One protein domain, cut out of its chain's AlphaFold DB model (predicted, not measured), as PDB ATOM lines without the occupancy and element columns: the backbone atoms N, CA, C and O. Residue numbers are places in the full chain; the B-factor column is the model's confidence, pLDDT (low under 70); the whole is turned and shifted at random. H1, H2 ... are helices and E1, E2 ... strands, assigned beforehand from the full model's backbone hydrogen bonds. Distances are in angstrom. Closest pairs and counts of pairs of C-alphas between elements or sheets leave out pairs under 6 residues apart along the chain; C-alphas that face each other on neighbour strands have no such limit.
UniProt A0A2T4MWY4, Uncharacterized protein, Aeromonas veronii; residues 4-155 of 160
ATOM      1  N   SER A   4      68.659  23.963 -15.223       34.62
ATOM      2  CA  SER A   4      69.431  24.754 -14.258       34.62
ATOM      3  C   SER A   4      68.720  24.936 -12.913       34.62
ATOM      4  O   SER A   4      69.361  24.836 -11.877       34.62
ATOM      5  N   GLU A   5      67.404  25.150 -12.901       35.62
ATOM      6  CA  GLU A   5      66.620  25.250 -11.662       35.62
ATOM      7  C   GLU A   5      66.540  23.902 -10.941       35.62
ATOM      8  O   GLU A   5      66.663  23.864  -9.727       35.62
ATOM      9  N   TYR A   6      66.401  22.793 -11.675       36.62
ATOM     10  CA  TYR A   6      66.444  21.444 -11.100       36.62
ATOM     11  C   TYR A   6      67.811  21.130 -10.479       36.62
ATOM     12  O   TYR A   6      67.871  20.593  -9.374       36.62
ATOM     13  N   LEU A   7      68.904  21.496 -11.159       32.78
ATOM     14  CA  LEU A   7      70.258  21.343 -10.629       32.78
ATOM     15  C   LEU A   7      70.479  22.210  -9.388       32.78
ATOM     16  O   LEU A   7      70.954  21.687  -8.390       32.78
ATOM     17  N   MET A   8      70.054  23.477  -9.402       37.72
ATOM     18  CA  MET A   8      70.131  24.374  -8.239       37.72
ATOM     19  C   MET A   8      69.276  23.885  -7.062       37.72
ATOM     20  O   MET A   8      69.688  23.980  -5.913       37.72
ATOM     21  N   GLN A   9      68.105  23.307  -7.327       35.50
ATOM     22  CA  GLN A   9      67.238  22.770  -6.279       35.50
ATOM     23  C   GLN A   9      67.781  21.449  -5.711       35.50
ATOM     24  O   GLN A   9      67.716  21.219  -4.506       35.50
ATOM     25  N   ALA A  10      68.370  20.594  -6.553       35.16
ATOM     26  CA  ALA A  10      69.093  19.400  -6.115       35.16
ATOM     27  C   ALA A  10      70.383  19.750  -5.349       35.16
ATOM     28  O   ALA A  10      70.738  19.032  -4.415       35.16
ATOM     29  N   TYR A  11      71.035  20.854  -5.722       43.03
ATOM     30  CA  TYR A  11      72.184  21.456  -5.050       43.03
ATOM     31  C   TYR A  11      71.779  21.933  -3.643       43.03
ATOM     32  O   TYR A  11      72.266  21.414  -2.640       43.03
ATOM     33  N   GLU A  12      70.787  22.816  -3.525       44.00
ATOM     34  CA  GLU A  12      70.312  23.335  -2.232       44.00
ATOM     35  C   GLU A  12      69.785  22.246  -1.281       44.00
ATOM     36  O   GLU A  12      69.916  22.371  -0.066       44.00
ATOM     37  N   GLN A  13      69.216  21.156  -1.807       44.09
ATOM     38  CA  GLN A  13      68.624  20.089  -0.991       44.09
ATOM     39  C   GLN A  13      69.615  19.006  -0.532       44.09
ATOM     40  O   GLN A  13      69.237  18.160   0.281       44.09
ATOM     41  N   LYS A  14      70.860  18.985  -1.034       52.44
ATOM     42  CA  LYS A  14      71.834  17.907  -0.749       52.44
ATOM     43  C   LYS A  14      73.204  18.371  -0.258       52.44
ATOM     44  O   LYS A  14      74.066  17.521  -0.022       52.44
ATOM     45  N   HIS A  15      73.421  19.670  -0.069       60.91
ATOM     46  CA  HIS A  15      74.692  20.169   0.447       60.91
ATOM     47  C   HIS A  15      74.638  20.378   1.970       60.91
ATOM     48  O   HIS A  15      73.927  21.267   2.434       60.91
ATOM     49  N   PRO A  16      75.363  19.570   2.774       65.06
ATOM     50  CA  PRO A  16      75.501  19.802   4.210       65.06
ATOM     51  C   PRO A  16      76.012  21.215   4.502       65.06
ATOM     52  O   PRO A  16      77.055  21.626   3.988       65.06
ATOM     53  N   ALA A  17      75.296  21.944   5.356       66.75
ATOM     54  CA  ALA A  17      75.641  23.305   5.757       66.75
ATOM     55  C   ALA A  17      76.784  23.334   6.789       66.75
ATOM     56  O   ALA A  17      77.436  24.361   6.990       66.75
ATOM     57  N   THR A  18      77.052  22.202   7.445       80.81
ATOM     58  CA  THR A  18      78.048  22.061   8.506       80.81
ATOM     59  C   THR A  18      78.908  20.805   8.348       80.81
ATOM     60  O   THR A  18      78.544  19.828   7.697       80.81
ATOM     61  N   VAL A  19      80.064  20.797   9.024       83.75
ATOM     62  CA  VAL A  19      80.922  19.602   9.133       83.75
ATOM     63  C   VAL A  19      80.167  18.422   9.752       83.75
ATOM     64  O   VAL A  19      80.402  17.287   9.351       83.75
ATOM     65  N   ALA A  20      79.285  18.677  10.724       84.31
ATOM     66  CA  ALA A  20      78.514  17.629  11.383       84.31
ATOM     67  C   ALA A  20      77.552  16.954  10.398       84.31
ATOM     68  O   ALA A  20      77.617  15.739  10.236       84.31
ATOM     69  N   GLU A  21      76.762  17.746   9.670       81.94
ATOM     70  CA  GLU A  21      75.836  17.246   8.646       81.94
ATOM     71  C   GLU A  21      76.577  16.528   7.512       81.94
ATOM     72  O   GLU A  21      76.105  15.514   7.003       81.94
ATOM     73  N   PHE A  22      77.765  17.013   7.132       85.19
ATOM     74  CA  PHE A  22      78.596  16.339   6.134       85.19
ATOM     75  C   PHE A  22      79.063  14.966   6.611       85.19
ATOM     76  O   PHE A  22      78.944  13.983   5.888       85.19
ATOM     77  N   LEU A  23      79.601  14.885   7.828       84.06
ATOM     78  CA  LEU A  23      80.082  13.619   8.372       84.06
ATOM     79  C   LEU A  23      78.936  12.628   8.588       84.06
ATOM     80  O   LEU A  23      79.127  11.434   8.364       84.06
ATOM     81  N   GLU A  24      77.760  13.107   8.992       83.00
ATOM     82  CA  GLU A  24      76.555  12.292   9.119       83.00
ATOM     83  C   GLU A  24      76.110  11.740   7.759       83.00
ATOM     84  O   GLU A  24      75.905  10.531   7.634       83.00
ATOM     85  N   SER A  25      76.054  12.579   6.718       77.88
ATOM     86  CA  SER A  25      75.586  12.158   5.394       77.88
ATOM     87  C   SER A  25      76.465  11.069   4.775       77.88
ATOM     88  O   SER A  25      75.940  10.099   4.222       77.88
ATOM     89  N   ILE A  26      77.789  11.154   4.946       76.38
ATOM     90  CA  ILE A  26      78.716  10.131   4.441       76.38
ATOM     91  C   ILE A  26      78.848   8.919   5.372       76.38
ATOM     92  O   ILE A  26      79.260   7.856   4.917       76.38
ATOM     93  N   SER A  27      78.491   9.024   6.658       72.62
ATOM     94  CA  SER A  27      78.648   7.919   7.623       72.62
ATOM     95  C   SER A  27      77.850   6.667   7.242       72.62
ATOM     96  O   SER A  27      78.294   5.548   7.489       72.62
ATOM     97  N   SER A  28      76.702   6.861   6.586       65.19
ATOM     98  CA  SER A  28      75.854   5.782   6.071       65.19
ATOM     99  C   SER A  28      76.430   5.108   4.820       65.19
ATOM    100  O   SER A  28      76.180   3.928   4.580       65.19
ATOM    101  N   MET A  29      77.215   5.849   4.033       63.03
ATOM    102  CA  MET A  29      77.812   5.395   2.772       63.03
ATOM    103  C   MET A  29      79.189   4.764   2.984       63.03
ATOM    104  O   MET A  29      79.636   3.932   2.195       63.03
ATOM    105  N   ILE A  30      79.863   5.184   4.051       65.12
ATOM    106  CA  ILE A  30      81.231   4.835   4.386       65.12
ATOM    107  C   ILE A  30      81.257   4.467   5.878       65.12
ATOM    108  O   ILE A  30      81.810   5.189   6.709       65.12
ATOM    109  N   THR A  31      80.589   3.364   6.231       54.00
ATOM    110  CA  THR A  31      80.566   2.784   7.591       54.00
ATOM    111  C   THR A  31      81.968   2.748   8.205       54.00
ATOM    112  O   THR A  31      82.930   2.648   7.451       54.00
ATOM    113  N   GLU A  32      82.088   2.865   9.542       56.81
ATOM    114  CA  GLU A  32      83.342   3.054  10.311       56.81
ATOM    115  C   GLU A  32      84.607   2.482   9.645       56.81
ATOM    116  O   GLU A  32      85.045   1.362   9.898       56.81
ATOM    117  N   SER A  33      85.201   3.290   8.770       67.69
ATOM    118  CA  SER A  33      86.290   2.893   7.886       67.69
ATOM    119  C   SER A  33      87.410   3.924   7.961       67.69
ATOM    120  O   SER A  33      87.176   5.084   8.334       67.69
ATOM    121  N   PRO A  34      88.637   3.551   7.556       77.38
ATOM    122  CA  PRO A  34      89.758   4.479   7.448       77.38
ATOM    123  C   PRO A  34      89.435   5.767   6.669       77.38
ATOM    124  O   PRO A  34      90.014   6.813   6.958       77.38
ATOM    125  N   LEU A  35      88.483   5.719   5.729       80.81
ATOM    126  CA  LEU A  35      88.047   6.871   4.942       80.81
ATOM    127  C   LEU A  35      87.200   7.865   5.756       80.81
ATOM    128  O   LEU A  35      87.460   9.067   5.696       80.81
ATOM    129  N   LEU A  36      86.250   7.402   6.577       82.50
ATOM    130  CA  LEU A  36      85.470   8.294   7.450       82.50
ATOM    131  C   LEU A  36      86.375   9.016   8.461       82.50
ATOM    132  O   LEU A  36      86.250  10.223   8.678       82.50
ATOM    133  N   GLU A  37      87.334   8.295   9.044       85.94
ATOM    134  CA  GLU A  37      88.319   8.878   9.958       85.94
ATOM    135  C   GLU A  37      89.245   9.879   9.249       85.94
ATOM    136  O   GLU A  37      89.576  10.936   9.795       85.94
ATOM    137  N   LEU A  38      89.620   9.603   7.999       87.44
ATOM    138  CA  LEU A  38      90.372  10.542   7.175       87.44
ATOM    139  C   LEU A  38      89.585  11.842   6.938       87.44
ATOM    140  O   LEU A  38      90.136  12.925   7.150       87.44
ATOM    141  N   HIS A  39      88.297  11.757   6.587       89.94
ATOM    142  CA  HIS A  39      87.432  12.931   6.438       89.94
ATOM    143  C   HIS A  39      87.325  13.736   7.733       89.94
ATOM    144  O   HIS A  39      87.472  14.956   7.698       89.94
ATOM    145  N   ARG A  40      87.169  13.084   8.895       90.00
ATOM    146  CA  ARG A  40      87.172  13.773  10.201       90.00
ATOM    147  C   ARG A  40      88.460  14.567  10.421       90.00
ATOM    148  O   ARG A  40      88.411  15.738  10.803       90.00
ATOM    149  N   ARG A  41      89.619  13.960  10.144       91.81
ATOM    150  CA  ARG A  41      90.931  14.618  10.278       91.81
ATOM    151  C   ARG A  41      91.080  15.800   9.326       91.81
ATOM    152  O   ARG A  41      91.606  16.838   9.728       91.81
ATOM    153  N   PHE A  42      90.612  15.657   8.090       92.56
ATOM    154  CA  PHE A  42      90.651  16.725   7.096       92.56
ATOM    155  C   PHE A  42      89.711  17.872   7.462       92.56
ATOM    156  O   PHE A  42      90.162  19.015   7.471       92.56
ATOM    157  N   CYS A  43      88.476  17.585   7.882       91.56
ATOM    158  CA  CYS A  43      87.542  18.595   8.375       91.56
ATOM    159  C   CYS A  43      88.125  19.377   9.560       91.56
ATOM    160  O   CYS A  43      88.087  20.604   9.580       91.56
ATOM    161  N   LYS A  44      88.745  18.682  10.524       92.12
ATOM    162  CA  LYS A  44      89.394  19.322  11.679       92.12
ATOM    163  C   LYS A  44      90.559  20.234  11.277       92.12
ATOM    164  O   LYS A  44      90.797  21.243  11.933       92.12
ATOM    165  N   LYS A  45      91.317  19.863  10.241       93.56
ATOM    166  CA  LYS A  45      92.533  20.579   9.831       93.56
ATOM    167  C   LYS A  45      92.272  21.709   8.833       93.56
ATOM    168  O   LYS A  45      92.963  22.725   8.889       93.56
ATOM    169  N   TYR A  46      91.341  21.515   7.908       89.88
ATOM    170  CA  TYR A  46      91.126  22.390   6.752       89.88
ATOM    171  C   TYR A  46      89.732  23.029   6.714       89.88
ATOM    172  O   TYR A  46      89.510  23.908   5.890       89.88
ATOM    173  N   GLY A  47      88.824  22.645   7.616       87.75
ATOM    174  CA  GLY A  47      87.443  23.122   7.626       87.75
ATOM    175  C   GLY A  47      86.508  22.271   6.756       87.75
ATOM    176  O   GLY A  47      86.896  21.183   6.318       87.75
ATOM    177  N   PRO A  48      85.262  22.729   6.539       85.88
ATOM    178  CA  PRO A  48      84.291  22.007   5.723       85.88
ATOM    179  C   PRO A  48      84.806  21.844   4.285       85.88
ATOM    180  O   PRO A  48      85.433  22.768   3.755       85.88
ATOM    181  N   PRO A  49      84.579  20.683   3.653       87.44
ATOM    182  CA  PRO A  49      84.970  20.501   2.270       87.44
ATOM    183  C   PRO A  49      84.025  21.238   1.318       87.44
ATOM    184  O   PRO A  49      82.864  21.486   1.642       87.44
ATOM    185  N   LYS A  50      84.510  21.503   0.107       84.81
ATOM    186  CA  LYS A  50      83.645  21.747  -1.046       84.81
ATOM    187  C   LYS A  50      83.140  20.418  -1.608       84.81
ATOM    188  O   LYS A  50      83.840  19.404  -1.533       84.81
ATOM    189  N   LEU A  51      81.909  20.408  -2.096       80.06
ATOM    190  CA  LEU A  51      81.141  19.191  -2.316       80.06
ATOM    191  C   LEU A  51      80.903  18.954  -3.801       80.06
ATOM    192  O   LEU A  51      80.326  19.808  -4.467       80.06
ATOM    193  N   GLY A  52      81.246  17.755  -4.262       75.12
ATOM    194  CA  GLY A  52      80.858  17.245  -5.570       75.12
ATOM    195  C   GLY A  52      80.040  15.964  -5.443       75.12
ATOM    196  O   GLY A  52      79.782  15.464  -4.348       75.12
ATOM    197  N   THR A  53      79.653  15.396  -6.583       74.50
ATOM    198  CA  THR A  53      78.728  14.251  -6.643       74.50
ATOM    199  C   THR A  53      79.254  12.988  -5.953       74.50
ATOM    200  O   THR A  53      78.508  12.306  -5.258       74.50
ATOM    201  N   SER A  54      80.529  12.647  -6.154       76.88
ATOM    202  CA  SER A  54      81.145  11.427  -5.599       76.88
ATOM    203  C   SER A  54      82.470  11.677  -4.877       76.88
ATOM    204  O   SER A  54      83.102  10.750  -4.358       76.88
ATOM    205  N   ARG A  55      82.909  12.938  -4.840       83.44
ATOM    206  CA  ARG A  55      84.189  13.380  -4.284       83.44
ATOM    207  C   ARG A  55      84.029  14.750  -3.659       83.44
ATOM    208  O   ARG A  55      83.143  15.507  -4.038       83.44
ATOM    209  N   VAL A  56      84.918  15.068  -2.733       86.81
ATOM    210  CA  VAL A  56      84.924  16.349  -2.031       86.81
ATOM    211  C   VAL A  56      86.323  16.938  -2.006       86.81
ATOM    212  O   VAL A  56      87.310  16.198  -2.013       86.81
ATOM    213  N   SER A  57      86.408  18.262  -1.927       90.31
ATOM    214  CA  SER A  57      87.672  18.989  -1.924       90.31
ATOM    215  C   SER A  57      87.936  19.714  -0.623       90.31
ATOM    216  O   SER A  57      87.125  20.493  -0.135       90.31
ATOM    217  N   TYR A  58      89.140  19.528  -0.096       90.81
ATOM    218  CA  TYR A  58      89.658  20.284   1.034       90.81
ATOM    219  C   TYR A  58      90.721  21.258   0.553       90.81
ATOM    220  O   TYR A  58      91.766  20.860   0.027       90.81
ATOM    221  N   ILE A  59      90.471  22.547   0.757       89.19
ATOM    222  CA  ILE A  59      91.348  23.610   0.278       89.19
ATOM    223  C   ILE A  59      92.293  24.022   1.402       89.19
ATOM    224  O   ILE A  59      91.885  24.546   2.435       89.19
ATOM    225  N   SER A  60      93.589  23.825   1.184       90.06
ATOM    226  CA  SER A  60      94.622  24.345   2.076       90.06
ATOM    227  C   SER A  60      95.148  25.705   1.592       90.06
ATOM    228  O   SER A  60      94.649  26.322   0.643       90.06
ATOM    229  N   LYS A  61      96.209  26.202   2.239       86.62
ATOM    230  CA  LYS A  61      96.893  27.423   1.795       86.62
ATOM    231  C   LYS A  61      97.594  27.250   0.443       86.62
ATOM    232  O   LYS A  61      97.660  28.221  -0.301       86.62
ATOM    233  N   SER A  62      98.100  26.056   0.129       87.62
ATOM    234  CA  SER A  62      98.991  25.820  -1.023       87.62
ATOM    235  C   SER A  62      98.488  24.788  -2.032       87.62
ATOM    236  O   SER A  62      98.920  24.814  -3.181       87.62
ATOM    237  N   VAL A  63      97.606  23.884  -1.617       92.12
ATOM    238  CA  VAL A  63      97.096  22.777  -2.441       92.12
ATOM    239  C   VAL A  63      95.626  22.495  -2.150       92.12
ATOM    240  O   VAL A  63      95.124  22.861  -1.080       92.12
ATOM    241  N   VAL A  64      94.973  21.799  -3.070       91.69
ATOM    242  CA  VAL A  64      93.634  21.227  -2.899       91.69
ATOM    243  C   VAL A  64      93.750  19.709  -2.821       91.69
ATOM    244  O   VAL A  64      94.496  19.101  -3.586       91.69
ATOM    245  N   PHE A  65      93.046  19.100  -1.872       91.50
ATOM    246  CA  PHE A  65      92.973  17.650  -1.723       91.50
ATOM    247  C   PHE A  65      91.584  17.166  -2.126       91.50
ATOM    248  O   PHE A  65      90.621  17.551  -1.468       91.50
ATOM    249  N   LYS A  66      91.486  16.304  -3.140       89.69
ATOM    250  CA  LYS A  66      90.224  15.672  -3.549       89.69
ATOM    251  C   LYS A  66      90.159  14.264  -2.967       89.69
ATOM    252  O   LYS A  66      91.042  13.438  -3.227       89.69
ATOM    253  N   LEU A  67      89.143  14.003  -2.152       88.06
ATOM    254  CA  LEU A  67      88.923  12.725  -1.474       88.06
ATOM    255  C   LEU A  67      87.620  12.083  -1.978       88.06
ATOM    256  O   LEU A  67      86.642  12.802  -2.197       88.06
ATOM    257  N   PRO A  68      87.583  10.750  -2.153       85.50
ATOM    258  CA  PRO A  68      86.357  10.048  -2.511       85.50
ATOM    259  C   PRO A  68      85.381  10.019  -1.330       85.50
ATOM    260  O   PRO A  68      85.810   9.851  -0.197       85.50
ATOM    261  N   VAL A  69      84.078  10.127  -1.597       82.31
ATOM    262  CA  VAL A  69      83.014   9.890  -0.592       82.31
ATOM    263  C   VAL A  69      82.111   8.706  -0.950       82.31
ATOM    264  O   VAL A  69      81.187   8.370  -0.218       82.31
ATOM    265  N   SER A  70      82.386   8.049  -2.077       75.31
ATOM    266  CA  SER A  70      81.701   6.839  -2.533       75.31
ATOM    267  C   SER A  70      82.638   5.983  -3.387       75.31
ATOM    268  O   SER A  70      83.700   6.447  -3.808       75.31
ATOM    269  N   SER A  71      82.237   4.745  -3.687       71.88
ATOM    270  CA  SER A  71      82.954   3.834  -4.595       71.88
ATOM    271  C   SER A  71      83.202   4.435  -5.985       71.88
ATOM    272  O   SER A  71      84.278   4.247  -6.552       71.88
ATOM    273  N   ASP A  72      82.258   5.212  -6.515       74.50
ATOM    274  CA  ASP A  72      82.441   5.924  -7.785       74.50
ATOM    275  C   ASP A  72      83.483   7.040  -7.664       74.50
ATOM    276  O   ASP A  72      84.234   7.298  -8.601       74.50
ATOM    277  N   GLY A  73      83.607   7.654  -6.485       73.44
ATOM    278  CA  GLY A  73      84.668   8.614  -6.197       73.44
ATOM    279  C   GLY A  73      86.069   8.015  -6.318       73.44
ATOM    280  O   GLY A  73      86.972   8.678  -6.827       73.44
ATOM    281  N   PHE A  74      86.250   6.754  -5.906       76.38
ATOM    282  CA  PHE A  74      87.517   6.035  -6.089       76.38
ATOM    283  C   PHE A  74      87.834   5.845  -7.574       76.38
ATOM    284  O   PHE A  74      88.941   6.160  -8.007       76.38
ATOM    285  N   ARG A  75      86.847   5.396  -8.362       75.62
ATOM    286  CA  ARG A  75      86.992   5.197  -9.814       75.62
ATOM    287  C   ARG A  75      87.313   6.504 -10.541       75.62
ATOM    288  O   ARG A  75      88.171   6.515 -11.416       75.62
ATOM    289  N   HIS A  76      86.666   7.606 -10.161       73.38
ATOM    290  CA  HIS A  76      86.927   8.919 -10.753       73.38
ATOM    291  C   HIS A  76      88.323   9.454 -10.418       73.38
ATOM    292  O   HIS A  76      88.954  10.047 -11.285       73.38
ATOM    293  N   ASN A  77      88.831   9.234  -9.200       70.00
ATOM    294  CA  ASN A  77      90.197   9.640  -8.851       70.00
ATOM    295  C   ASN A  77      91.259   8.836  -9.609       70.00
ATOM    296  O   ASN A  77      92.269   9.407 -10.016       70.00
ATOM    297  N   ASP A  78      91.027   7.540  -9.814       68.69
ATOM    298  CA  ASP A  78      91.917   6.684 -10.606       68.69
ATOM    299  C   ASP A  78      91.915   7.100 -12.088       68.69
ATOM    300  O   ASP A  78      92.969   7.321 -12.690       68.69
ATOM    301  N   TRP A  79      90.724   7.343 -12.650       69.81
ATOM    302  CA  TRP A  79      90.578   7.858 -14.011       69.81
ATOM    303  C   TRP A  79      91.220   9.239 -14.185       69.81
ATOM    304  O   TRP A  79      92.022   9.407 -15.098       69.81
ATOM    305  N   GLU A  80      90.968  10.209 -13.300       65.62
ATOM    306  CA  GLU A  80      91.641  11.518 -13.353       65.62
ATOM    307  C   GLU A  80      93.162  11.395 -13.251       65.62
ATOM    308  O   GLU A  80      93.881  12.113 -13.945       65.62
ATOM    309  N   GLY A  81      93.655  10.462 -12.432       60.50
ATOM    310  CA  GLY A  81      95.066  10.088 -12.387       60.50
ATOM    311  C   GLY A  81      95.622   9.703 -13.758       60.50
ATOM    312  O   GLY A  81      96.729  10.112 -14.106       60.50
ATOM    313  N   SER A  82      94.840   8.973 -14.557       63.19
ATOM    314  CA  SER A  82      95.239   8.507 -15.891       63.19
ATOM    315  C   SER A  82      95.239   9.603 -16.970       63.19
ATOM    316  O   SER A  82      95.974   9.498 -17.953       63.19
ATOM    317  N   LEU A  83      94.468  10.681 -16.786       60.81
ATOM    318  CA  LEU A  83      94.331  11.760 -17.777       60.81
ATOM    319  C   LEU A  83      95.365  12.876 -17.648       60.81
ATOM    320  O   LEU A  83      95.384  13.773 -18.488       60.81
ATOM    321  N   MET A  84      96.242  12.839 -16.638       56.66
ATOM    322  CA  MET A  84      97.232  13.895 -16.361       56.66
ATOM    323  C   MET A  84      98.319  14.055 -17.452       56.66
ATOM    324  O   MET A  84      99.341  14.699 -17.218       56.66
ATOM    325  N   SER A  85      98.095  13.489 -18.643       49.41
ATOM    326  CA  SER A  85      99.019  13.420 -19.780       49.41
ATOM    327  C   SER A  85      98.357  13.681 -21.147       49.41
ATOM    328  O   SER A  85      99.000  13.454 -22.170       49.41
ATOM    329  N   ILE A  86      97.092  14.120 -21.215       54.31
ATOM    330  CA  ILE A  86      96.412  14.308 -22.512       54.31
ATOM    331  C   ILE A  86      96.615  15.732 -23.041       54.31
ATOM    332  O   ILE A  86      96.047  16.690 -22.519       54.31
ATOM    333  N   GLY A  87      97.381  15.828 -24.128       56.09
ATOM    334  CA  GLY A  87      97.562  17.031 -24.939       56.09
ATOM    335  C   GLY A  87      98.887  17.746 -24.680       56.09
ATOM    336  O   GLY A  87      99.288  17.961 -23.538       56.09
ATOM    337  N   GLU A  88      99.561  18.140 -25.759       63.22
ATOM    338  CA  GLU A  88     100.747  18.994 -25.705       63.22
ATOM    339  C   GLU A  88     100.373  20.449 -26.012       63.22
ATOM    340  O   GLU A  88      99.424  20.738 -26.746       63.22
ATOM    341  N   GLU A  89     101.133  21.377 -25.434       63.12
ATOM    342  CA  GLU A  89     100.977  22.811 -25.661       63.12
ATOM    343  C   GLU A  89     101.195  23.123 -27.153       63.12
ATOM    344  O   GLU A  89     102.324  23.120 -27.636       63.12
ATOM    345  N   GLY A  90     100.102  23.345 -27.894       61.19
ATOM    346  CA  GLY A  90     100.123  23.539 -29.351       61.19
ATOM    347  C   GLY A  90      99.003  22.826 -30.117       61.19
ATOM    348  O   GLY A  90      98.740  23.192 -31.260       61.19
ATOM    349  N   ASP A  91      98.310  21.861 -29.504       69.44
ATOM    350  CA  ASP A  91      97.120  21.227 -30.094       69.44
ATOM    351  C   ASP A  91      95.891  22.156 -29.999       69.44
ATOM    352  O   ASP A  91      95.661  22.810 -28.979       69.44
ATOM    353  N   SER A  92      95.059  22.191 -31.045       65.31
ATOM    354  CA  SER A  92      93.768  22.895 -31.056       65.31
ATOM    355  C   SER A  92      92.792  22.423 -29.972       65.31
ATOM    356  O   SER A  92      91.879  23.165 -29.614       65.31
ATOM    357  N   HIS A  93      92.985  21.214 -29.442       66.94
ATOM    358  CA  HIS A  93      92.185  20.647 -28.356       66.94
ATOM    359  C   HIS A  93      92.896  20.666 -26.996       66.94
ATOM    360  O   HIS A  93      92.389  20.095 -26.031       66.94
ATOM    361  N   TYR A  94      94.055  21.323 -26.890       79.06
ATOM    362  CA  TYR A  94      94.801  21.393 -25.640       79.06
ATOM    363  C   TYR A  94      94.073  22.246 -24.591       79.06
ATOM    364  O   TYR A  94      93.848  23.445 -24.773       79.06
ATOM    365  N   ILE A  95      93.760  21.625 -23.453       82.38
ATOM    366  CA  ILE A  95      93.247  22.298 -22.259       82.38
ATOM    367  C   ILE A  95      94.364  22.282 -21.210       82.38
ATOM    368  O   ILE A  95      94.722  21.208 -20.726       82.38
ATOM    369  N   PRO A  96      94.938  23.436 -20.825       87.19
ATOM    370  CA  PRO A  96      95.972  23.468 -19.801       87.19
ATOM    371  C   PRO A  96      95.354  23.132 -18.441       87.19
ATOM    372  O   PRO A  96      94.552  23.904 -17.929       87.19
ATOM    373  N   LEU A  97      95.732  22.005 -17.843       86.94
ATOM    374  CA  LEU A  97      95.200  21.555 -16.553       86.94
ATOM    375  C   LEU A  97      96.076  22.017 -15.379       86.94
ATOM    376  O   LEU A  97      97.305  22.088 -15.483       86.94
ATOM    377  N   ALA A  98      95.449  22.305 -14.238       88.81
ATOM    378  CA  ALA A  98      96.140  22.502 -12.971       88.81
ATOM    379  C   ALA A  98      96.920  21.232 -12.612       88.81
ATOM    380  O   ALA A  98      96.390  20.122 -12.669       88.81
ATOM    381  N   ARG A  99      98.190  21.384 -12.225       88.12
ATOM    382  CA  ARG A  99      99.043  20.236 -11.905       88.12
ATOM    383  C   ARG A  99      98.471  19.458 -10.736       88.12
ATOM    384  O   ARG A  99      98.195  20.018  -9.674       88.12
ATOM    385  N   SER A 100      98.409  18.149 -10.901       86.44
ATOM    386  CA  SER A 100      97.890  17.232  -9.901       86.44
ATOM    387  C   SER A 100      98.762  15.987  -9.783       86.44
ATOM    388  O   SER A 100      99.616  15.721 -10.626       86.44
ATOM    389  N   ARG A 101      98.611  15.259  -8.676       84.88
ATOM    390  CA  ARG A 101      99.296  13.988  -8.407       84.88
ATOM    391  C   ARG A 101      98.536  13.183  -7.365       84.88
ATOM    392  O   ARG A 101      97.840  13.764  -6.536       84.88
ATOM    393  N   LEU A 102      98.757  11.875  -7.321       84.69
ATOM    394  CA  LEU A 102      98.310  11.059  -6.194       84.69
ATOM    395  C   LEU A 102      99.183  11.308  -4.955       84.69
ATOM    396  O   LEU A 102     100.400  11.517  -5.045       84.69
ATOM    397  N   HIS A 103      98.560  11.315  -3.779       84.44
ATOM    398  CA  HIS A 103      99.273  11.425  -2.515       84.44
ATOM    399  C   HIS A 103      99.970  10.090  -2.188       84.44
ATOM    400  O   HIS A 103      99.288   9.086  -1.998       84.44
ATOM    401  N   PRO A 104     101.303  10.055  -2.015       73.81
ATOM    402  CA  PRO A 104     102.045   8.795  -1.881       73.81
ATOM    403  C   PRO A 104     101.773   8.041  -0.568       73.81
ATOM    404  O   PRO A 104     101.993   6.842  -0.486       73.81
ATOM    405  N   GLY A 105     101.320   8.742   0.477       72.88
ATOM    406  CA  GLY A 105     101.114   8.171   1.815       72.88
ATOM    407  C   GLY A 105      99.771   7.473   2.063       72.88
ATOM    408  O   GLY A 105      99.551   7.027   3.182       72.88
ATOM    409  N   TYR A 106      98.868   7.415   1.080       65.31
ATOM    410  CA  TYR A 106      97.555   6.771   1.224       65.31
ATOM    411  C   TYR A 106      97.341   5.803   0.063       65.31
ATOM    412  O   TYR A 106      96.649   6.112  -0.897       65.31
ATOM    413  N   ILE A 107      97.996   4.643   0.131       61.34
ATOM    414  CA  ILE A 107      97.988   3.654  -0.959       61.34
ATOM    415  C   ILE A 107      96.573   3.094  -1.179       61.34
ATOM    416  O   ILE A 107      96.143   2.957  -2.318       61.34
ATOM    417  N   ASP A 108      95.818   2.876  -0.100       70.88
ATOM    418  CA  ASP A 108      94.471   2.287  -0.165       70.88
ATOM    419  C   ASP A 108      93.346   3.325  -0.338       70.88
ATOM    420  O   ASP A 108      92.178   2.967  -0.485       70.88
ATOM    421  N   ILE A 109      93.671   4.624  -0.303       77.75
ATOM    422  CA  ILE A 109      92.716   5.717  -0.535       77.75
ATOM    423  C   ILE A 109      93.355   6.689  -1.531       77.75
ATOM    424  O   ILE A 109      94.205   7.483  -1.127       77.75
ATOM    425  N   PRO A 110      92.954   6.682  -2.814       76.62
ATOM    426  CA  PRO A 110      93.559   7.531  -3.829       76.62
ATOM    427  C   PRO A 110      93.184   8.990  -3.559       76.62
ATOM    428  O   PRO A 110      92.116   9.461  -3.946       76.62
ATOM    429  N   ILE A 111      94.058   9.715  -2.863       85.88
ATOM    430  CA  ILE A 111      93.906  11.152  -2.623       85.88
ATOM    431  C   ILE A 111      94.579  11.899  -3.768       85.88
ATOM    432  O   ILE A 111      95.799  11.811  -3.931       85.88
ATOM    433  N   VAL A 112      93.811  12.691  -4.512       87.69
ATOM    434  CA  VAL A 112      94.371  13.592  -5.525       87.69
ATOM    435  C   VAL A 112      94.796  14.889  -4.844       87.69
ATOM    436  O   VAL A 112      94.018  15.525  -4.136       87.69
ATOM    437  N   VAL A 113      96.046  15.287  -5.053       90.62
ATOM    438  CA  VAL A 113      96.597  16.573  -4.621       90.62
ATOM    439  C   VAL A 113      96.761  17.446  -5.851       90.62
ATOM    440  O   VAL A 113      97.543  17.106  -6.735       90.62
ATOM    441  N   MET A 114      96.064  18.574  -5.887       90.94
ATOM    442  CA  MET A 114      96.099  19.541  -6.980       90.94
ATOM    443  C   MET A 114      96.762  20.843  -6.524       90.94
ATOM    444  O   MET A 114      96.639  21.249  -5.361       90.94
ATOM    445  N   GLU A 115      97.501  21.496  -7.418       91.75
ATOM    446  CA  GLU A 115      98.026  22.827  -7.149       91.75
ATOM    447  C   GLU A 115      96.880  23.817  -6.957       91.75
ATOM    448  O   GLU A 115      95.870  23.769  -7.654       91.75
ATOM    449  N   LYS A 116      97.036  24.722  -5.994       91.88
ATOM    450  CA  LYS A 116      96.043  25.763  -5.781       91.88
ATOM    451  C   LYS A 116      96.177  26.838  -6.856       91.88
ATOM    452  O   LYS A 116      97.254  27.417  -7.025       91.88
ATOM    453  N   VAL A 117      95.067  27.138  -7.509       91.75
ATOM    454  CA  VAL A 117      94.906  28.266  -8.426       91.75
ATOM    455  C   VAL A 117      94.042  29.366  -7.815       91.75
ATOM    456  O   VAL A 117      93.212  29.116  -6.938       91.75
ATOM    457  N   GLU A 118      94.275  30.593  -8.265       93.31
ATOM    458  CA  GLU A 118      93.401  31.741  -8.048       93.31
ATOM    459  C   GLU A 118      92.256  31.662  -9.060       93.31
ATOM    460  O   GLU A 118      92.479  31.871 -10.252       93.31
ATOM    461  N   GLU A 119      91.055  31.322  -8.598       91.44
ATOM    462  CA  GLU A 119      89.860  31.260  -9.442       91.44
ATOM    463  C   GLU A 119      89.645  32.582 -10.192       91.44
ATOM    464  O   GLU A 119      89.788  33.667  -9.619       91.44
ATOM    465  N   ALA A 120      89.345  32.493 -11.487       92.56
ATOM    466  CA  ALA A 120      89.290  33.648 -12.369       92.56
ATOM    467  C   ALA A 120      87.930  33.754 -13.062       92.56
ATOM    468  O   ALA A 120      87.548  32.898 -13.853       92.56
ATOM    469  N   SER A 121      87.232  34.866 -12.831       92.88
ATOM    470  CA  SER A 121      86.041  35.210 -13.608       92.88
ATOM    471  C   SER A 121      86.403  35.559 -15.057       92.88
ATOM    472  O   SER A 121      87.522  35.989 -15.347       92.88
ATOM    473  N   LEU A 122      85.432  35.476 -15.975       93.06
ATOM    474  CA  LEU A 122      85.626  35.871 -17.380       93.06
ATOM    475  C   LEU A 122      86.144  37.311 -17.528       93.06
ATOM    476  O   LEU A 122      86.943  37.598 -18.421       93.06
ATOM    477  N   GLN A 123      85.707  38.209 -16.641       94.81
ATOM    478  CA  GLN A 123      86.199  39.583 -16.593       94.81
ATOM    479  C   GLN A 123      87.678  39.631 -16.188       94.81
ATOM    480  O   GLN A 123      88.474  40.226 -16.912       94.81
ATOM    481  N   CYS A 124      88.061  38.947 -15.105       95.62
ATOM    482  CA  CYS A 124      89.453  38.864 -14.648       95.62
ATOM    483  C   CYS A 124      90.377  38.292 -15.738       95.62
ATOM    484  O   CYS A 124      91.465  38.814 -15.979       95.62
ATOM    485  N   ILE A 125      89.926  37.254 -16.451       95.81
ATOM    486  CA  ILE A 125      90.669  36.658 -17.570       95.81
ATOM    487  C   ILE A 125      90.898  37.692 -18.672       95.81
ATOM    488  O   ILE A 125      92.033  37.882 -19.110       95.81
ATOM    489  N   ARG A 126      89.836  38.384 -19.100       95.88
ATOM    490  CA  ARG A 126      89.918  39.403 -20.152       95.88
ATOM    491  C   ARG A 126      90.834  40.559 -19.753       95.88
ATOM    492  O   ARG A 126      91.595  41.027 -20.590       95.88
ATOM    493  N   GLU A 127      90.793  40.991 -18.496       96.50
ATOM    494  CA  GLU A 127      91.657  42.056 -17.977       96.50
ATOM    495  C   GLU A 127      93.137  41.644 -17.952       96.50
ATOM    496  O   GLU A 127      93.995  42.435 -18.335       96.50
ATOM    497  N   ARG A 128      93.452  40.402 -17.554       96.62
ATOM    498  CA  ARG A 128      94.844  39.926 -17.459       96.62
ATOM    499  C   ARG A 128      95.447  39.492 -18.797       96.62
ATOM    500  O   ARG A 128      96.650  39.647 -18.983       96.62
ATOM    501  N   LEU A 129      94.649  38.928 -19.705       95.31
ATOM    502  CA  LEU A 129      95.129  38.352 -20.974       95.31
ATOM    503  C   LEU A 129      94.756  39.177 -22.217       95.31
ATOM    504  O   LEU A 129      95.190  38.853 -23.323       95.31
ATOM    505  N   GLY A 130      93.902  40.195 -22.079       96.44
ATOM    506  CA  GLY A 130      93.355  40.985 -23.190       96.44
ATOM    507  C   GLY A 130      92.293  40.261 -24.032       96.44
ATOM    508  O   GLY A 130      91.643  40.880 -24.870       96.44
ATOM    509  N   HIS A 131      92.084  38.961 -23.814       94.50
ATOM    510  CA  HIS A 131      91.099  38.127 -24.503       94.50
ATOM    511  C   HIS A 131      90.676  36.950 -23.610       94.50
ATOM    512  O   HIS A 131      91.284  36.706 -22.570       94.50
ATOM    513  N   ILE A 132      89.627  36.220 -24.006       93.06
ATOM    514  CA  ILE A 132      89.206  34.980 -23.336       93.06
ATOM    515  C   ILE A 132      89.656  33.804 -24.213       93.06
ATOM    516  O   ILE A 132      89.182  33.707 -25.348       93.06
ATOM    517  N   PRO A 133      90.565  32.932 -23.739       90.81
ATOM    518  CA  PRO A 133      90.984  31.756 -24.496       90.81
ATOM    519  C   PRO A 133      89.813  30.814 -24.801       90.81
ATOM    520  O   PRO A 133      88.958  30.584 -23.949       90.81
ATOM    521  N   GLY A 134      89.799  30.220 -25.999       86.75
ATOM    522  CA  GLY A 134      88.690  29.372 -26.456       86.75
ATOM    523  C   GLY A 134      88.458  28.114 -25.610       86.75
ATOM    524  O   GLY A 134      87.325  27.662 -25.490       86.75
ATOM    525  N   PHE A 135      89.495  27.581 -24.955       86.31
ATOM    526  CA  PHE A 135      89.330  26.412 -24.086       86.31
ATOM    527  C   PHE A 135      88.448  26.702 -22.863       86.31
ATOM    528  O   PHE A 135      87.862  25.772 -22.323       86.31
ATOM    529  N   VAL A 136      88.312  27.967 -22.434       87.88
ATOM    530  CA  VAL A 136      87.512  28.333 -21.250       87.88
ATOM    531  C   VAL A 136      86.057  27.884 -21.408       87.88
ATOM    532  O   VAL A 136      85.470  27.400 -20.451       87.88
ATOM    533  N   SER A 137      85.491  27.967 -22.620       85.44
ATOM    534  CA  SER A 137      84.123  27.500 -22.885       85.44
ATOM    535  C   SER A 137      83.990  25.980 -22.992       85.44
ATOM    536  O   SER A 137      82.875  25.472 -22.962       85.44
ATOM    537  N   ALA A 138      85.102  25.262 -23.163       81.00
ATOM    538  CA  ALA A 138      85.128  23.801 -23.187       81.00
ATOM    539  C   ALA A 138      85.278  23.193 -21.781       81.00
ATOM    540  O   ALA A 138      85.098  21.989 -21.616       81.00
ATOM    541  N   VAL A 139      85.619  24.013 -20.780       80.38
ATOM    542  CA  VAL A 139      85.723  23.605 -19.378       80.38
ATOM    543  C   VAL A 139      84.354  23.732 -18.728       80.38
ATOM    544  O   VAL A 139      83.717  24.787 -18.807       80.38
ATOM    545  N   ASP A 140      83.918  22.663 -18.067       75.06
ATOM    546  CA  ASP A 140      82.638  22.649 -17.372       75.06
ATOM    547  C   ASP A 140      82.569  23.778 -16.338       75.06
ATOM    548  O   ASP A 140      83.547  24.088 -15.651       75.06
ATOM    549  N   MET A 141      81.429  24.467 -16.318       79.88
ATOM    550  CA  MET A 141      81.180  25.653 -15.490       79.88
ATOM    551  C   MET A 141      82.257  26.758 -15.576       79.88
ATOM    552  O   MET A 141      82.309  27.638 -14.719       79.88
ATOM    553  N   SER A 142      83.109  26.754 -16.612       82.88
ATOM    554  CA  SER A 142      84.261  27.660 -16.739       82.88
ATOM    555  C   SER A 142      85.199  27.643 -15.521       82.88
ATOM    556  O   SER A 142      85.729  28.685 -15.138       82.88
ATOM    557  N   GLN A 143      85.427  26.473 -14.913       87.25
ATOM    558  CA  GLN A 143      86.338  26.313 -13.775       87.25
ATOM    559  C   GLN A 143      87.805  26.502 -14.181       87.25
ATOM    560  O   GLN A 143      88.556  25.565 -14.459       87.25
ATOM    561  N   VAL A 144      88.224  27.762 -14.246       90.81
ATOM    562  CA  VAL A 144      89.572  28.157 -14.650       90.81
ATOM    563  C   VAL A 144      90.160  29.169 -13.677       90.81
ATOM    564  O   VAL A 144      89.463  29.972 -13.056       90.81
ATOM    565  N   GLY A 145      91.478  29.131 -13.519       93.25
ATOM    566  CA  GLY A 145      92.173  29.990 -12.575       93.25
ATOM    567  C   GLY A 145      93.636  30.194 -12.919       93.25
ATOM    568  O   GLY A 145      94.230  29.465 -13.714       93.25
ATOM    569  N   PHE A 146      94.232  31.214 -12.313       95.56
ATOM    570  CA  PHE A 146      95.638  31.531 -12.488       95.56
ATOM    571  C   PHE A 146      96.492  30.771 -11.475       95.56
ATOM    572  O   PHE A 146      96.306  30.850 -10.261       95.56
ATOM    573  N   THR A 147      97.484  30.042 -11.978       94.19
ATOM    574  CA  THR A 147      98.552  29.480 -11.145       94.19
ATOM    575  C   THR A 147      99.384  30.598 -10.508       94.19
ATOM    576  O   THR A 147      99.400  31.734 -10.979       94.19
ATOM    577  N   LYS A 148     100.208  30.264  -9.504       91.31
ATOM    578  CA  LYS A 148     101.181  31.209  -8.912       91.31
ATOM    579  C   LYS A 148     102.144  31.831  -9.942       91.31
ATOM    580  O   LYS A 148     102.719  32.883  -9.683       91.31
ATOM    581  N   LYS A 149     102.342  31.181 -11.094       92.75
ATOM    582  CA  LYS A 149     103.175  31.680 -12.200       92.75
ATOM    583  C   LYS A 149     102.404  32.563 -13.193       92.75
ATOM    584  O   LYS A 149     102.980  32.966 -14.193       92.75
ATOM    585  N   GLY A 150     101.114  32.816 -12.964       93.69
ATOM    586  CA  GLY A 150     100.262  33.591 -13.867       93.69
ATOM    587  C   GLY A 150      99.757  32.822 -15.091       93.69
ATOM    588  O   GLY A 150      99.169  33.429 -15.978       93.69
ATOM    589  N   LYS A 151      99.948  31.494 -15.162       93.38
ATOM    590  CA  LYS A 151      99.360  30.663 -16.230       93.38
ATOM    591  C   LYS A 151      97.886  30.398 -15.924       93.38
ATOM    592  O   LYS A 151      97.606  29.918 -14.826       93.38
ATOM    593  N   LEU A 152      96.993  30.686 -16.873       94.06
ATOM    594  CA  LEU A 152      95.586  30.283 -16.803       94.06
ATOM    595  C   LEU A 152      95.486  28.778 -17.069       94.06
ATOM    596  O   LEU A 152      95.997  28.294 -18.080       94.06
ATOM    597  N   VAL A 153      94.848  28.059 -16.158       92.38
ATOM    598  CA  VAL A 153      94.635  26.615 -16.246       92.38
ATOM    599  C   VAL A 153      93.199  26.281 -15.861       92.38
ATOM    600  O   VAL A 153      92.595  26.983 -15.050       92.38
ATOM    601  N   ALA A 154      92.662  25.212 -16.429       90.00
ATOM    602  CA  ALA A 154      91.453  24.575 -15.949       90.00
ATOM    603  C   ALA A 154      91.750  23.800 -14.667       90.00
ATOM    604  O   ALA A 154      92.815  23.194 -14.514       90.00
ATOM    605  N   PHE A 155      90.806  23.818 -13.746       87.56
ATOM    606  CA  PHE A 155      90.843  23.007 -12.546       87.56
ATOM    607  C   PHE A 155      89.473  22.373 -12.356       87.56
ATOM    608  O   PHE A 155      88.473  22.903 -12.814       87.56
TER     609      PHE A 155
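This is residues 4 to 155 of the 160 residues of an uncharacterized protein of Aeromonas veronii (UniProt A0A2T4MWY4). The model has two lobes: a larger one in which a four-stranded sheet lies between H3 on one face and H4 on the other, with H2 alongside H3, and a smaller one made of the short strand hairpin E5 and E6 with H5 and H6 near it. Residues 4 to 10 of H1 stick out from the rest, and residues 83 to 99 make a long loop with no named element. The printed part has 152 residues with six named helices and six named strands in the order H1 H2 H3 E1 E2 H4 E3 E4 H5 H6 E5 E6; its class is mixed, helices and strands. The larger sheet, in the order E1 E2 E4 E3, is antiparallel. The whole is compact, with a radius of gyration of the C-alphas of 16.8 A and spans of 50 by 38 by 26 A.

H1, residues 4 to 12, begins at C-alpha 4 (69.431, 24.754, -14.258). H2 is residues 19 to 27, and H3, residues 34 to 46, is 18.0 A long. E1 is residues 55 to 59; E2, residues 63 to 68, is 16.7 A long and begins at C-alpha 63 (97.096, 22.777, -2.441). H4, residues 71 to 82, is 17.3 A long. E3 is residues 100 to 102, E4 residues 112 to 115, H5 residues 122 to 129, H6 residues 134 to 138 and E5 residues 144 to 146. E6, residues 152 to 154, ends at C-alpha 154 (91.453, 24.575, -15.949).

In the hairpin E1 and E2, N 58 and O 65 are 2.8 A apart, within hydrogen-bond range; so are N 66 and O 112 of E2 and E4, 2.8 A, and N 113 and O 101 of the hairpin E3 and E4, 2.8 A. H3 is on this sheet at a height of 9.9 A, over E1 and E2. H4 is on the opposite face at 7.6 A; E2, H4 and E3 form a split strand-helix-strand unit, two strands running the same way with E4 between them, and its crossover is right-handed. H2 and H3, a helical hairpin, touch at a shallow tilt of 13 degrees, opposite ways; their closest C-alphas, of Val 19 and Cys 43, are 6.7 A apart. In the hairpin E5 and E6, N 145 and O 153 are 2.9 A apart. H5 and E5 are near each other, with 7 pairs of C-alphas within 10 A. The closest C-alphas of H6 and E5, of Val 136 and Val 144, are 6.9 A apart. In H1 to H5 every O i to N i+4 pair is within hydrogen-bond range; in H6 0 of 1 is, against 2 of 2 O i to N i+3 pairs.

The two C-alphas farthest apart, of Glu 32 and Gly 130, are 51.6 A apart. The printed part has no cut, and the link from H4 to E3, 17 residues, is long. The mean pLDDT of the printed part is 78.6; residues 4 to 17, 28 to 33, 78 to 93 and 106 to 107 are under 70.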